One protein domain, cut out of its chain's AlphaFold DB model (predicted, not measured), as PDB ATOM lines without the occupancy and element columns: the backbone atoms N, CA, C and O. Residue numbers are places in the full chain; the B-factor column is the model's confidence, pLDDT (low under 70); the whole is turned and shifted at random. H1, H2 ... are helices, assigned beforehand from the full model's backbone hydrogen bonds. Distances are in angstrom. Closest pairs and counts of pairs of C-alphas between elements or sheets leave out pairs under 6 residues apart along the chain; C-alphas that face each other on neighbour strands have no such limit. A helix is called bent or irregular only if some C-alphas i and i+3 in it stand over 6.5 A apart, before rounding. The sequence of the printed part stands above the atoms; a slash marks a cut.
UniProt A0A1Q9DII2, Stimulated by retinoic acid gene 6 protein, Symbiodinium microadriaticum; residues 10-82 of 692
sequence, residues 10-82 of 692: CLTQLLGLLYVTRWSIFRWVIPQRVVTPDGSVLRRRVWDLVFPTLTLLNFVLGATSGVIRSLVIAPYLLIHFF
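Overview. This is residues 10 to 82 of the 692 residues of the protein "Stimulated by retinoic acid gene 6 protein" of Symbiodinium microadriaticum (UniProt A0A1Q9DII2). Two long helices, H2 and the shorter H1, make a narrow V: they meet near the ends that their link joins and open away from it. The far part of H2, residues 65 to 80, sticks out past H1 as a long arm, together with residues 81 and 82. The printed part has 73 residues with two named helices, H1 then H2 along the chain, and no named strand; its class is all helix. It is only just extended, close to loose, with a radius of gyration of the C-alphas of 17.0 A, and its elongated outline spans 55 by 30 by 18 A.

Along the chain. H2, the longest helix, holds residues 44 to 80 and measures 50.4 A from C-alpha 44 at (49.476, -0.869, 50.666) to C-alpha 80 at (54.451, 48.714, 57.883). It has a kink of 32 degrees near residue 51; it is neither bent nor irregular, but only just: C-alphas 49 and 52 are 6.5 A apart. H1, residues 10 to 34, measures 31.9 A and begins with C-alpha 10 at (50.528, 29.230, 30.460). It has a kink of 29 degrees near residue 25 and is only just irregular: C-alphas 27 and 30 are 6.8 A apart.

Arrangement. H2 and H1 form a helical hairpin and run opposite ways at a steep tilt of 44 degrees. They only just touch, with 3 pairs of C-alphas within 8 A, and H2 does so with residues 46 to 57 alone. Their closest C-alphas are those of Val 34 and Trp 47, 6.5 A apart. Of the O i to N i+4 pairs, 29 of 33 in H2 and 19 of 21 in H1 are within hydrogen-bond range.

Size, cuts and confidence. The two C-alphas farthest apart are those of Arg 45 and Phe 82, at 56.1 A. Residues 65 to 82, of which 65 to 80 belong to H2, stand free; the body without them spans 37 by 18 by 15 A. The link from H1 to H2 is short, with 9 residues. The printed part has no cut, its mean pLDDT is 86.5, and no printed residue is under 70.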
ATOM      1  N   CYS A  10      50.220  30.653  30.373       78.69
ATOM      2  CA  CYS A  10      50.528  29.230  30.460       78.69
ATOM      3  C   CYS A  10      50.964  28.829  31.876       78.69
ATOM      4  O   CYS A  10      50.555  27.779  32.366       78.69
ATOM      5  N   LEU A  11      51.743  29.672  32.566       77.81
ATOM      6  CA  LEU A  11      52.148  29.415  33.947       77.81
ATOM      7  C   LEU A  11      50.950  29.477  34.908       77.81
ATOM      8  O   LEU A  11      50.806  28.591  35.748       77.81
ATOM      9  N   THR A  12      50.062  30.469  34.776       77.50
ATOM     10  CA  THR A  12      48.858  30.553  35.623       77.50
ATOM     11  C   THR A  12      47.908  29.382  35.378       77.50
ATOM     12  O   THR A  12      47.369  28.825  36.332       77.50
ATOM     13  N   GLN A  13      47.728  28.975  34.118       85.88
ATOM     14  CA  GLN A  13      46.903  27.819  33.758       85.88
ATOM     15  C   GLN A  13      47.500  26.507  34.275       85.88
ATOM     16  O   GLN A  13      46.769  25.688  34.826       85.88
ATOM     17  N   LEU A  14      48.820  26.328  34.171       81.12
ATOM     18  CA  LEU A  14      49.517  25.159  34.708       81.12
ATOM     19  C   LEU A  14      49.382  25.077  36.235       81.12
ATOM     20  O   LEU A  14      49.068  24.015  36.766       81.12
ATOM     21  N   LEU A  15      49.568  26.196  36.942       76.88
ATOM     22  CA  LEU A  15      49.393  26.258  38.398       76.88
ATOM     23  C   LEU A  15      47.941  25.982  38.811       76.88
ATOM     24  O   LEU A  15      47.709  25.237  39.765       76.88
ATOM     25  N   GLY A  16      46.968  26.523  38.073       82.44
ATOM     26  CA  GLY A  16      45.548  26.242  38.281       82.44
ATOM     27  C   GLY A  16      45.208  24.766  38.069       82.44
ATOM     28  O   GLY A  16      44.544  24.161  38.911       82.44
ATOM     29  N   LEU A  17      45.725  24.156  36.998       85.06
ATOM     30  CA  LEU A  17      45.542  22.733  36.709       85.06
ATOM     31  C   LEU A  17      46.139  21.864  37.823       85.06
ATOM     32  O   LEU A  17      45.446  21.004  38.358       85.06
ATOM     33  N   LEU A  18      47.383  22.130  38.236       79.31
ATOM     34  CA  LEU A  18      48.048  21.402  39.324       79.31
ATOM     35  C   LEU A  18      47.258  21.485  40.638       79.31
ATOM     36  O   LEU A  18      47.142  20.485  41.355       79.31
ATOM     37  N   TYR A  19      46.675  22.648  40.938       82.25
ATOM     38  CA  TYR A  19      45.832  22.834  42.116       82.25
ATOM     39  C   TYR A  19      44.538  22.010  42.039       82.25
ATOM     40  O   TYR A  19      44.204  21.300  42.991       82.25
ATOM     41  N   VAL A  20      43.838  22.037  40.900       86.75
ATOM     42  CA  VAL A  20      42.598  21.269  40.683       86.75
ATOM     43  C   VAL A  20      42.862  19.762  40.687       86.75
ATOM     44  O   VAL A  20      42.111  19.007  41.312       86.75
ATOM     45  N   THR A  21      43.943  19.306  40.050       82.38
ATOM     46  CA  THR A  21      44.352  17.895  40.053       82.38
ATOM     47  C   THR A  21      44.665  17.428  41.471       82.38
ATOM     48  O   THR A  21      44.161  16.385  41.889       82.38
ATOM     49  N   ARG A  22      45.408  18.218  42.261       81.00
ATOM     50  CA  ARG A  22      45.643  17.911  43.679       81.00
ATOM     51  C   ARG A  22      44.336  17.823  44.448       81.00
ATOM     52  O   ARG A  22      44.114  16.833  45.142       81.00
ATOM     53  N   TRP A  23      43.506  18.862  44.364       86.69
ATOM     54  CA  TRP A  23      42.235  18.907  45.078       86.69
ATOM     55  C   TRP A  23      41.408  17.665  44.755       86.69
ATOM     56  O   TRP A  23      40.912  17.006  45.662       86.69
ATOM     57  N   SER A  24      41.377  17.265  43.484       86.94
ATOM     58  CA  SER A  24      40.647  16.082  43.041       86.94
ATOM     59  C   SER A  24      41.229  14.778  43.604       86.94
ATOM     60  O   SER A  24      40.487  13.929  44.102       86.94
ATOM     61  N   ILE A  25      42.559  14.629  43.594       84.06
ATOM     62  CA  ILE A  25      43.247  13.453  44.142       84.06
ATOM     63  C   ILE A  25      43.018  13.337  45.657       84.06
ATOM     64  O   ILE A  25      42.647  12.268  46.137       84.06
ATOM     65  N   PHE A  26      43.186  14.423  46.414       83.06
ATOM     66  CA  PHE A  26      43.043  14.402  47.875       83.06
ATOM     67  C   PHE A  26      41.593  14.326  48.347       83.06
ATOM     68  O   PHE A  26      41.328  13.722  49.382       83.06
ATOM     69  N   ARG A  27      40.655  14.936  47.618       87.38
ATOM     70  CA  ARG A  27      39.237  14.955  47.996       87.38
ATOM     71  C   ARG A  27      38.534  13.655  47.623       87.38
ATOM     72  O   ARG A  27      37.711  13.182  48.399       87.38
ATOM     73  N   TRP A  28      38.853  13.090  46.459       89.38
ATOM     74  CA  TRP A  28      38.089  11.976  45.893       89.38
ATOM     75  C   TRP A  28      38.902  10.688  45.819       89.38
ATOM     76  O   TRP A  28      38.449   9.656  46.299       89.38
ATOM     77  N   VAL A  29      40.119  10.723  45.270       85.00
ATOM     78  CA  VAL A  29      40.873   9.488  44.990       85.00
ATOM     79  C   VAL A  29      41.423   8.851  46.267       85.00
ATOM     80  O   VAL A  29      41.203   7.663  46.500       85.00
ATOM     81  N   ILE A  30      42.114   9.619  47.112       85.31
ATOM     82  CA  ILE A  30      42.752   9.093  48.328       85.31
ATOM     83  C   ILE A  30      41.709   8.539  49.317       85.31
ATOM     84  O   ILE A  30      41.853   7.370  49.691       85.31
ATOM     85  N   PRO A  31      40.640   9.278  49.689       85.56
ATOM     86  CA  PRO A  31      39.690   8.813  50.701       85.56
ATOM     87  C   PRO A  31      38.761   7.697  50.209       85.56
ATOM     88  O   PRO A  31      38.239   6.940  51.017       85.56
ATOM     89  N   GLN A  32      38.516   7.586  48.897       87.69
ATOM     90  CA  GLN A  32      37.612   6.552  48.370       87.69
ATOM     91  C   GLN A  32      38.332   5.269  47.952       87.69
ATOM     92  O   GLN A  32      37.712   4.207  47.917       87.69
ATOM     93  N   ARG A  33      39.612   5.342  47.563       87.12
ATOM     94  CA  ARG A  33      40.316   4.202  46.940       87.12
ATOM     95  C   ARG A  33      41.532   3.713  47.718       87.12
ATOM     96  O   ARG A  33      41.947   2.576  47.485       87.12
ATOM     97  N   VAL A  34      42.134   4.543  48.572       88.00
ATOM     98  CA  VAL A  34      43.477   4.271  49.116       88.00
ATOM     99  C   VAL A  34      43.502   4.220  50.640       88.00
ATOM    100  O   VAL A  34      44.185   3.357  51.198       88.00
ATOM    101  N   VAL A  35      42.743   5.087  51.307       90.50
ATOM    102  CA  VAL A  35      42.721   5.219  52.768       90.50
ATOM    103  C   VAL A  35      41.278   5.122  53.257       90.50
ATOM    104  O   VAL A  35      40.383   5.665  52.619       90.50
ATOM    105  N   THR A  36      41.039   4.402  54.350       89.62
ATOM    106  CA  THR A  36      39.732   4.376  55.022       89.62
ATOM    107  C   THR A  36      39.424   5.736  55.659       89.62
ATOM    108  O   THR A  36      40.336   6.541  55.871       89.62
ATOM    109  N   PRO A  37      38.162   5.994  56.037       87.88
ATOM    110  CA  PRO A  37      37.814   7.157  56.856       87.88
ATOM    111  C   PRO A  37      38.658   7.284  58.136       87.88
ATOM    112  O   PRO A  37      38.959   8.396  58.560       87.88
ATOM    113  N   ASP A  38      39.108   6.156  58.690       89.94
ATOM    114  CA  ASP A  38      39.883   6.082  59.935       89.94
ATOM    115  C   ASP A  38      41.390   6.323  59.720       89.94
ATOM    116  O   ASP A  38      42.188   6.224  60.653       89.94
ATOM    117  N   GLY A  39      41.815   6.599  58.482       87.06
ATOM    118  CA  GLY A  39      43.217   6.839  58.139       87.06
ATOM    119  C   GLY A  39      44.040   5.571  57.874       87.06
ATOM    120  O   GLY A  39      45.242   5.670  57.621       87.06
ATOM    121  N   SER A  40      43.433   4.380  57.896       92.12
ATOM    122  CA  SER A  40      44.140   3.127  57.607       92.12
ATOM    123  C   SER A  40      44.290   2.891  56.100       92.12
ATOM    124  O   SER A  40      43.377   3.122  55.308       92.12
ATOM    125  N   VAL A  41      45.469   2.436  55.672       92.81
ATOM    126  CA  VAL A  41      45.776   2.220  54.251       92.81
ATOM    127  C   VAL A  41      45.126   0.918  53.768       92.81
ATOM    128  O   VAL A  41      45.580  -0.172  54.109       92.81
ATOM    129  N   LEU A  42      44.090   1.023  52.929       90.81
ATOM    130  CA  LEU A  42      43.338  -0.114  52.370       90.81
ATOM    131  C   LEU A  42      44.161  -0.937  51.371       90.81
ATOM    132  O   LEU A  42      43.994  -2.151  51.261       90.81
ATOM    133  N   ARG A  43      45.032  -0.279  50.597       90.31
ATOM    134  CA  ARG A  43      45.814  -0.910  49.521       90.31
ATOM    135  C   ARG A  43      47.272  -0.477  49.582       90.31
ATOM    136  O   ARG A  43      47.684   0.440  48.877       90.31
ATOM    137  N   ARG A  44      48.063  -1.187  50.391       91.69
ATOM    138  CA  ARG A  44      49.476  -0.869  50.666       91.69
ATOM    139  C   ARG A  44      50.322  -0.665  49.403       91.69
ATOM    140  O   ARG A  44      50.927   0.382  49.259       91.69
ATOM    141  N   ARG A  45      50.252  -1.578  48.424       90.25
ATOM    142  CA  ARG A  45      51.019  -1.455  47.164       90.25
ATOM    143  C   ARG A  45      50.643  -0.224  46.328       90.25
ATOM    144  O   ARG A  45      51.495   0.339  45.655       90.25
ATOM    145  N   VAL A  46      49.371   0.183  46.352       87.25
ATOM    146  CA  VAL A  46      48.917   1.397  45.651       87.25
ATOM    147  C   VAL A  46      49.418   2.633  46.388       87.25
ATOM    148  O   VAL A  46      49.878   3.572  45.753       87.25
ATOM    149  N   TRP A  47      49.385   2.617  47.721       89.56
ATOM    150  CA  TRP A  47      49.944   3.689  48.539       89.56
ATOM    151  C   TRP A  47      51.454   3.846  48.348       89.56
ATOM    152  O   TRP A  47      51.909   4.967  48.162       89.56
ATOM    153  N   ASP A  48      52.211   2.749  48.291       90.62
ATOM    154  CA  ASP A  48      53.664   2.781  48.068       90.62
ATOM    155  C   ASP A  48      54.030   3.427  46.716       90.62
ATOM    156  O   ASP A  48      55.071   4.069  46.596       90.62
ATOM    157  N   LEU A  49      53.153   3.311  45.711       87.19
ATOM    158  CA  LEU A  49      53.317   3.953  44.403       87.19
ATOM    159  C   LEU A  49      52.818   5.407  44.390       87.19
ATOM    160  O   LEU A  49      53.440   6.273  43.782       87.19
ATOM    161  N   VAL A  50      51.702   5.690  45.066       85.75
ATOM    162  CA  VAL A  50      51.066   7.017  45.097       85.75
ATOM    163  C   VAL A  50      51.808   7.986  46.023       85.75
ATOM    164  O   VAL A  50      51.882   9.181  45.733       85.75
ATOM    165  N   PHE A  51      52.380   7.504  47.125       87.81
ATOM    166  CA  PHE A  51      53.003   8.339  48.149       87.81
ATOM    167  C   PHE A  51      54.190   9.165  47.618       87.81
ATOM    168  O   PHE A  51      54.171  10.380  47.819       87.81
ATOM    169  N   PRO A  52      55.168   8.611  46.869       90.75
ATOM    170  CA  PRO A  52      56.241   9.412  46.275       90.75
ATOM    171  C   PRO A  52      55.725  10.503  45.326       90.75
ATOM    172  O   PRO A  52      56.227  11.627  45.343       90.75
ATOM    173  N   THR A  53      54.684  10.206  44.537       84.56
ATOM    174  CA  THR A  53      54.043  11.183  43.645       84.56
ATOM    175  C   THR A  53      53.383  12.314  44.435       84.56
ATOM    176  O   THR A  53      53.525  13.481  44.072       84.56
ATOM    177  N   LEU A  54      52.709  11.996  45.545       84.94
ATOM    178  CA  LEU A  54      52.137  12.999  46.446       84.94
ATOM    179  C   LEU A  54      53.214  13.831  47.141       84.94
ATOM    180  O   LEU A  54      53.033  15.036  47.290       84.94
ATOM    181  N   THR A  55      54.335  13.226  47.534       89.81
ATOM    182  CA  THR A  55      55.471  13.947  48.122       89.81
ATOM    183  C   THR A  55      56.060  14.944  47.127       89.81
ATOM    184  O   THR A  55      56.250  16.108  47.483       89.81
ATOM    185  N   LEU A  56      56.270  14.544  45.867       87.44
ATOM    186  CA  LEU A  56      56.748  15.451  44.818       87.44
ATOM    187  C   LEU A  56      55.747  16.588  44.548       87.44
ATOM    188  O   LEU A  56      56.134  17.754  44.468       87.44
ATOM    189  N   LEU A  57      54.452  16.270  44.471       82.50
ATOM    190  CA  LEU A  57      53.393  17.263  44.279       82.50
ATOM    191  C   LEU A  57      53.311  18.251  45.458       82.50
ATOM    192  O   LEU A  57      53.171  19.457  45.256       82.50
ATOM    193  N   ASN A  58      53.434  17.756  46.692       84.81
ATOM    194  CA  ASN A  58      53.459  18.581  47.898       84.81
ATOM    195  C   ASN A  58      54.702  19.474  47.957       84.81
ATOM    196  O   ASN A  58      54.590  20.608  48.414       84.81
ATOM    197  N   PHE A  59      55.851  19.009  47.463       90.06
ATOM    198  CA  PHE A  59      57.061  19.824  47.371       90.06
ATOM    199  C   PHE A  59      56.872  21.015  46.425       90.06
ATOM    200  O   PHE A  59      57.103  22.155  46.829       90.06
ATOM    201  N   VAL A  60      56.377  20.773  45.205       83.50
ATOM    202  CA  VAL A  60      56.104  21.846  44.228       83.50
ATOM    203  C   VAL A  60      55.133  22.871  44.813       83.50
ATOM    204  O   VAL A  60      55.351  24.074  44.693       83.50
ATOM    205  N   LEU A  61      54.100  22.410  45.518       80.56
ATOM    206  CA  LEU A  61      53.111  23.300  46.123       80.56
ATOM    207  C   LEU A  61      53.626  24.042  47.355       80.56
ATOM    208  O   LEU A  61      53.264  25.198  47.566       80.56
ATOM    209  N   GLY A  62      54.486  23.404  48.148       88.62
ATOM    210  CA  GLY A  62      55.211  24.059  49.231       88.62
ATOM    211  C   GLY A  62      56.083  25.192  48.695       88.62
ATOM    212  O   GLY A  62      56.020  26.307  49.209       88.62
ATOM    213  N   ALA A  63      56.807  24.945  47.600       89.19
ATOM    214  CA  ALA A  63      57.614  25.960  46.931       89.19
ATOM    215  C   ALA A  63      56.753  27.116  46.393       89.19
ATOM    216  O   ALA A  63      57.040  28.279  46.684       89.19
ATOM    217  N   THR A  64      55.652  26.831  45.686       82.75
ATOM    218  CA  THR A  64      54.763  27.891  45.172       82.75
ATOM    219  C   THR A  64      54.090  28.674  46.295       82.75
ATOM    220  O   THR A  64      53.994  29.896  46.217       82.75
ATOM    221  N   SER A  65      53.664  28.002  47.370       84.69
ATOM    222  CA  SER A  65      53.105  28.667  48.551       84.69
ATOM    223  C   SER A  65      54.145  29.538  49.254       84.69
ATOM    224  O   SER A  65      53.784  30.598  49.760       84.69
ATOM    225  N   GLY A  66      55.413  29.120  49.280       91.56
ATOM    226  CA  GLY A  66      56.525  29.922  49.789       91.56
ATOM    227  C   GLY A  66      56.700  31.211  48.990       91.56
ATOM    228  O   GLY A  66      56.723  32.288  49.576       91.56
ATOM    229  N   VAL A  67      56.706  31.117  47.656       86.94
ATOM    230  CA  VAL A  67      56.793  32.290  46.769       86.94
ATOM    231  C   VAL A  67      55.603  33.230  46.964       86.94
ATOM    232  O   VAL A  67      55.801  34.430  47.136       86.94
ATOM    233  N   ILE A  68      54.372  32.706  46.991       85.69
ATOM    234  CA  ILE A  68      53.166  33.519  47.232       85.69
ATOM    235  C   ILE A  68      53.251  34.201  48.599       85.69
ATOM    236  O   ILE A  68      53.000  35.399  48.704       85.69
ATOM    237  N   ARG A  69      53.657  33.469  49.643       89.44
ATOM    238  CA  ARG A  69      53.839  34.025  50.986       89.44
ATOM    239  C   ARG A  69      54.871  35.152  50.987       89.44
ATOM    240  O   ARG A  69      54.587  36.197  51.558       89.44
ATOM    241  N   SER A  70      56.013  34.993  50.321       88.19
ATOM    242  CA  SER A  70      57.012  36.062  50.180       88.19
ATOM    243  C   SER A  70      56.462  37.277  49.432       88.19
ATOM    244  O   SER A  70      56.684  38.403  49.867       88.19
ATOM    245  N   LEU A  71      55.702  37.065  48.353       85.81
ATOM    246  CA  LEU A  71      55.093  38.145  47.567       85.81
ATOM    247  C   LEU A  71      54.001  38.907  48.322       85.81
ATOM    248  O   LEU A  71      53.814  40.088  48.057       85.81
ATOM    249  N   VAL A  72      53.286  38.257  49.243       88.00
ATOM    250  CA  VAL A  72      52.263  38.902  50.083       88.00
ATOM    251  C   VAL A  72      52.891  39.573  51.307       88.00
ATOM    252  O   VAL A  72      52.515  40.689  51.658       88.00
ATOM    253  N   ILE A  73      53.872  38.927  51.945       89.12
ATOM    254  CA  ILE A  73      54.539  39.463  53.139       89.12
ATOM    255  C   ILE A  73      55.431  40.658  52.790       89.12
ATOM    256  O   ILE A  73      55.453  41.615  53.549       89.12
ATOM    257  N   ALA A  74      56.136  40.656  51.657       88.25
ATOM    258  CA  ALA A  74      57.030  41.756  51.285       88.25
ATOM    259  C   ALA A  74      56.349  43.145  51.226       88.25
ATOM    260  O   ALA A  74      56.847  44.059  51.882       88.25
ATOM    261  N   PRO A  75      55.223  43.351  50.510       86.94
ATOM    262  CA  PRO A  75      54.540  44.644  50.495       86.94
ATOM    263  C   PRO A  75      53.937  44.989  51.858       86.94
ATOM    264  O   PRO A  75      53.974  46.150  52.249       86.94
ATOM    265  N   TYR A  76      53.444  43.998  52.607       87.25
ATOM    266  CA  TYR A  76      52.980  44.212  53.977       87.25
ATOM    267  C   TYR A  76      54.113  44.736  54.873       87.25
ATOM    268  O   TYR A  76      53.951  45.762  55.527       87.25
ATOM    269  N   LEU A  77      55.288  44.099  54.834       88.44
ATOM    270  CA  LEU A  77      56.472  44.553  55.563       88.44
ATOM    271  C   LEU A  77      56.912  45.944  55.112       88.44
ATOM    272  O   LEU A  77      57.244  46.746  55.966       88.44
ATOM    273  N   LEU A  78      56.877  46.262  53.814       87.44
ATOM    274  CA  LEU A  78      57.251  47.587  53.303       87.44
ATOM    275  C   LEU A  78      56.296  48.697  53.759       87.44
ATOM    276  O   LEU A  78      56.759  49.764  54.152       87.44
ATOM    277  N   ILE A  79      54.981  48.454  53.725       88.38
ATOM    278  CA  ILE A  79      53.971  49.424  54.184       88.38
ATOM    279  C   ILE A  79      54.139  49.687  55.679       88.38
ATOM    280  O   ILE A  79      54.069  50.827  56.134       88.38
ATOM    281  N   HIS A  80      54.364  48.623  56.442       86.56
ATOM    282  CA  HIS A  80      54.451  48.714  57.883       86.56
ATOM    283  C   HIS A  80      55.867  49.068  58.375       86.56
ATOM    284  O   HIS A  80      55.995  49.547  59.491       86.56
ATOM    285  N   PHE A  81      56.915  48.981  57.549       87.94
ATOM    286  CA  PHE A  81      58.310  49.275  57.923       87.94
ATOM    287  C   PHE A  81      58.500  50.631  58.627       87.94
ATOM    288  O   PHE A  81      59.387  50.783  59.459       87.94
ATOM    289  N   PHE A  82      57.649  51.612  58.319       86.31
ATOM    290  CA  PHE A  82      57.684  52.949  58.916       86.31
ATOM    291  C   PHE A  82      56.875  53.094  60.215       86.31
ATOM    292  O   PHE A  82      56.864  54.167  60.820       86.31
TER     293      PHE A  82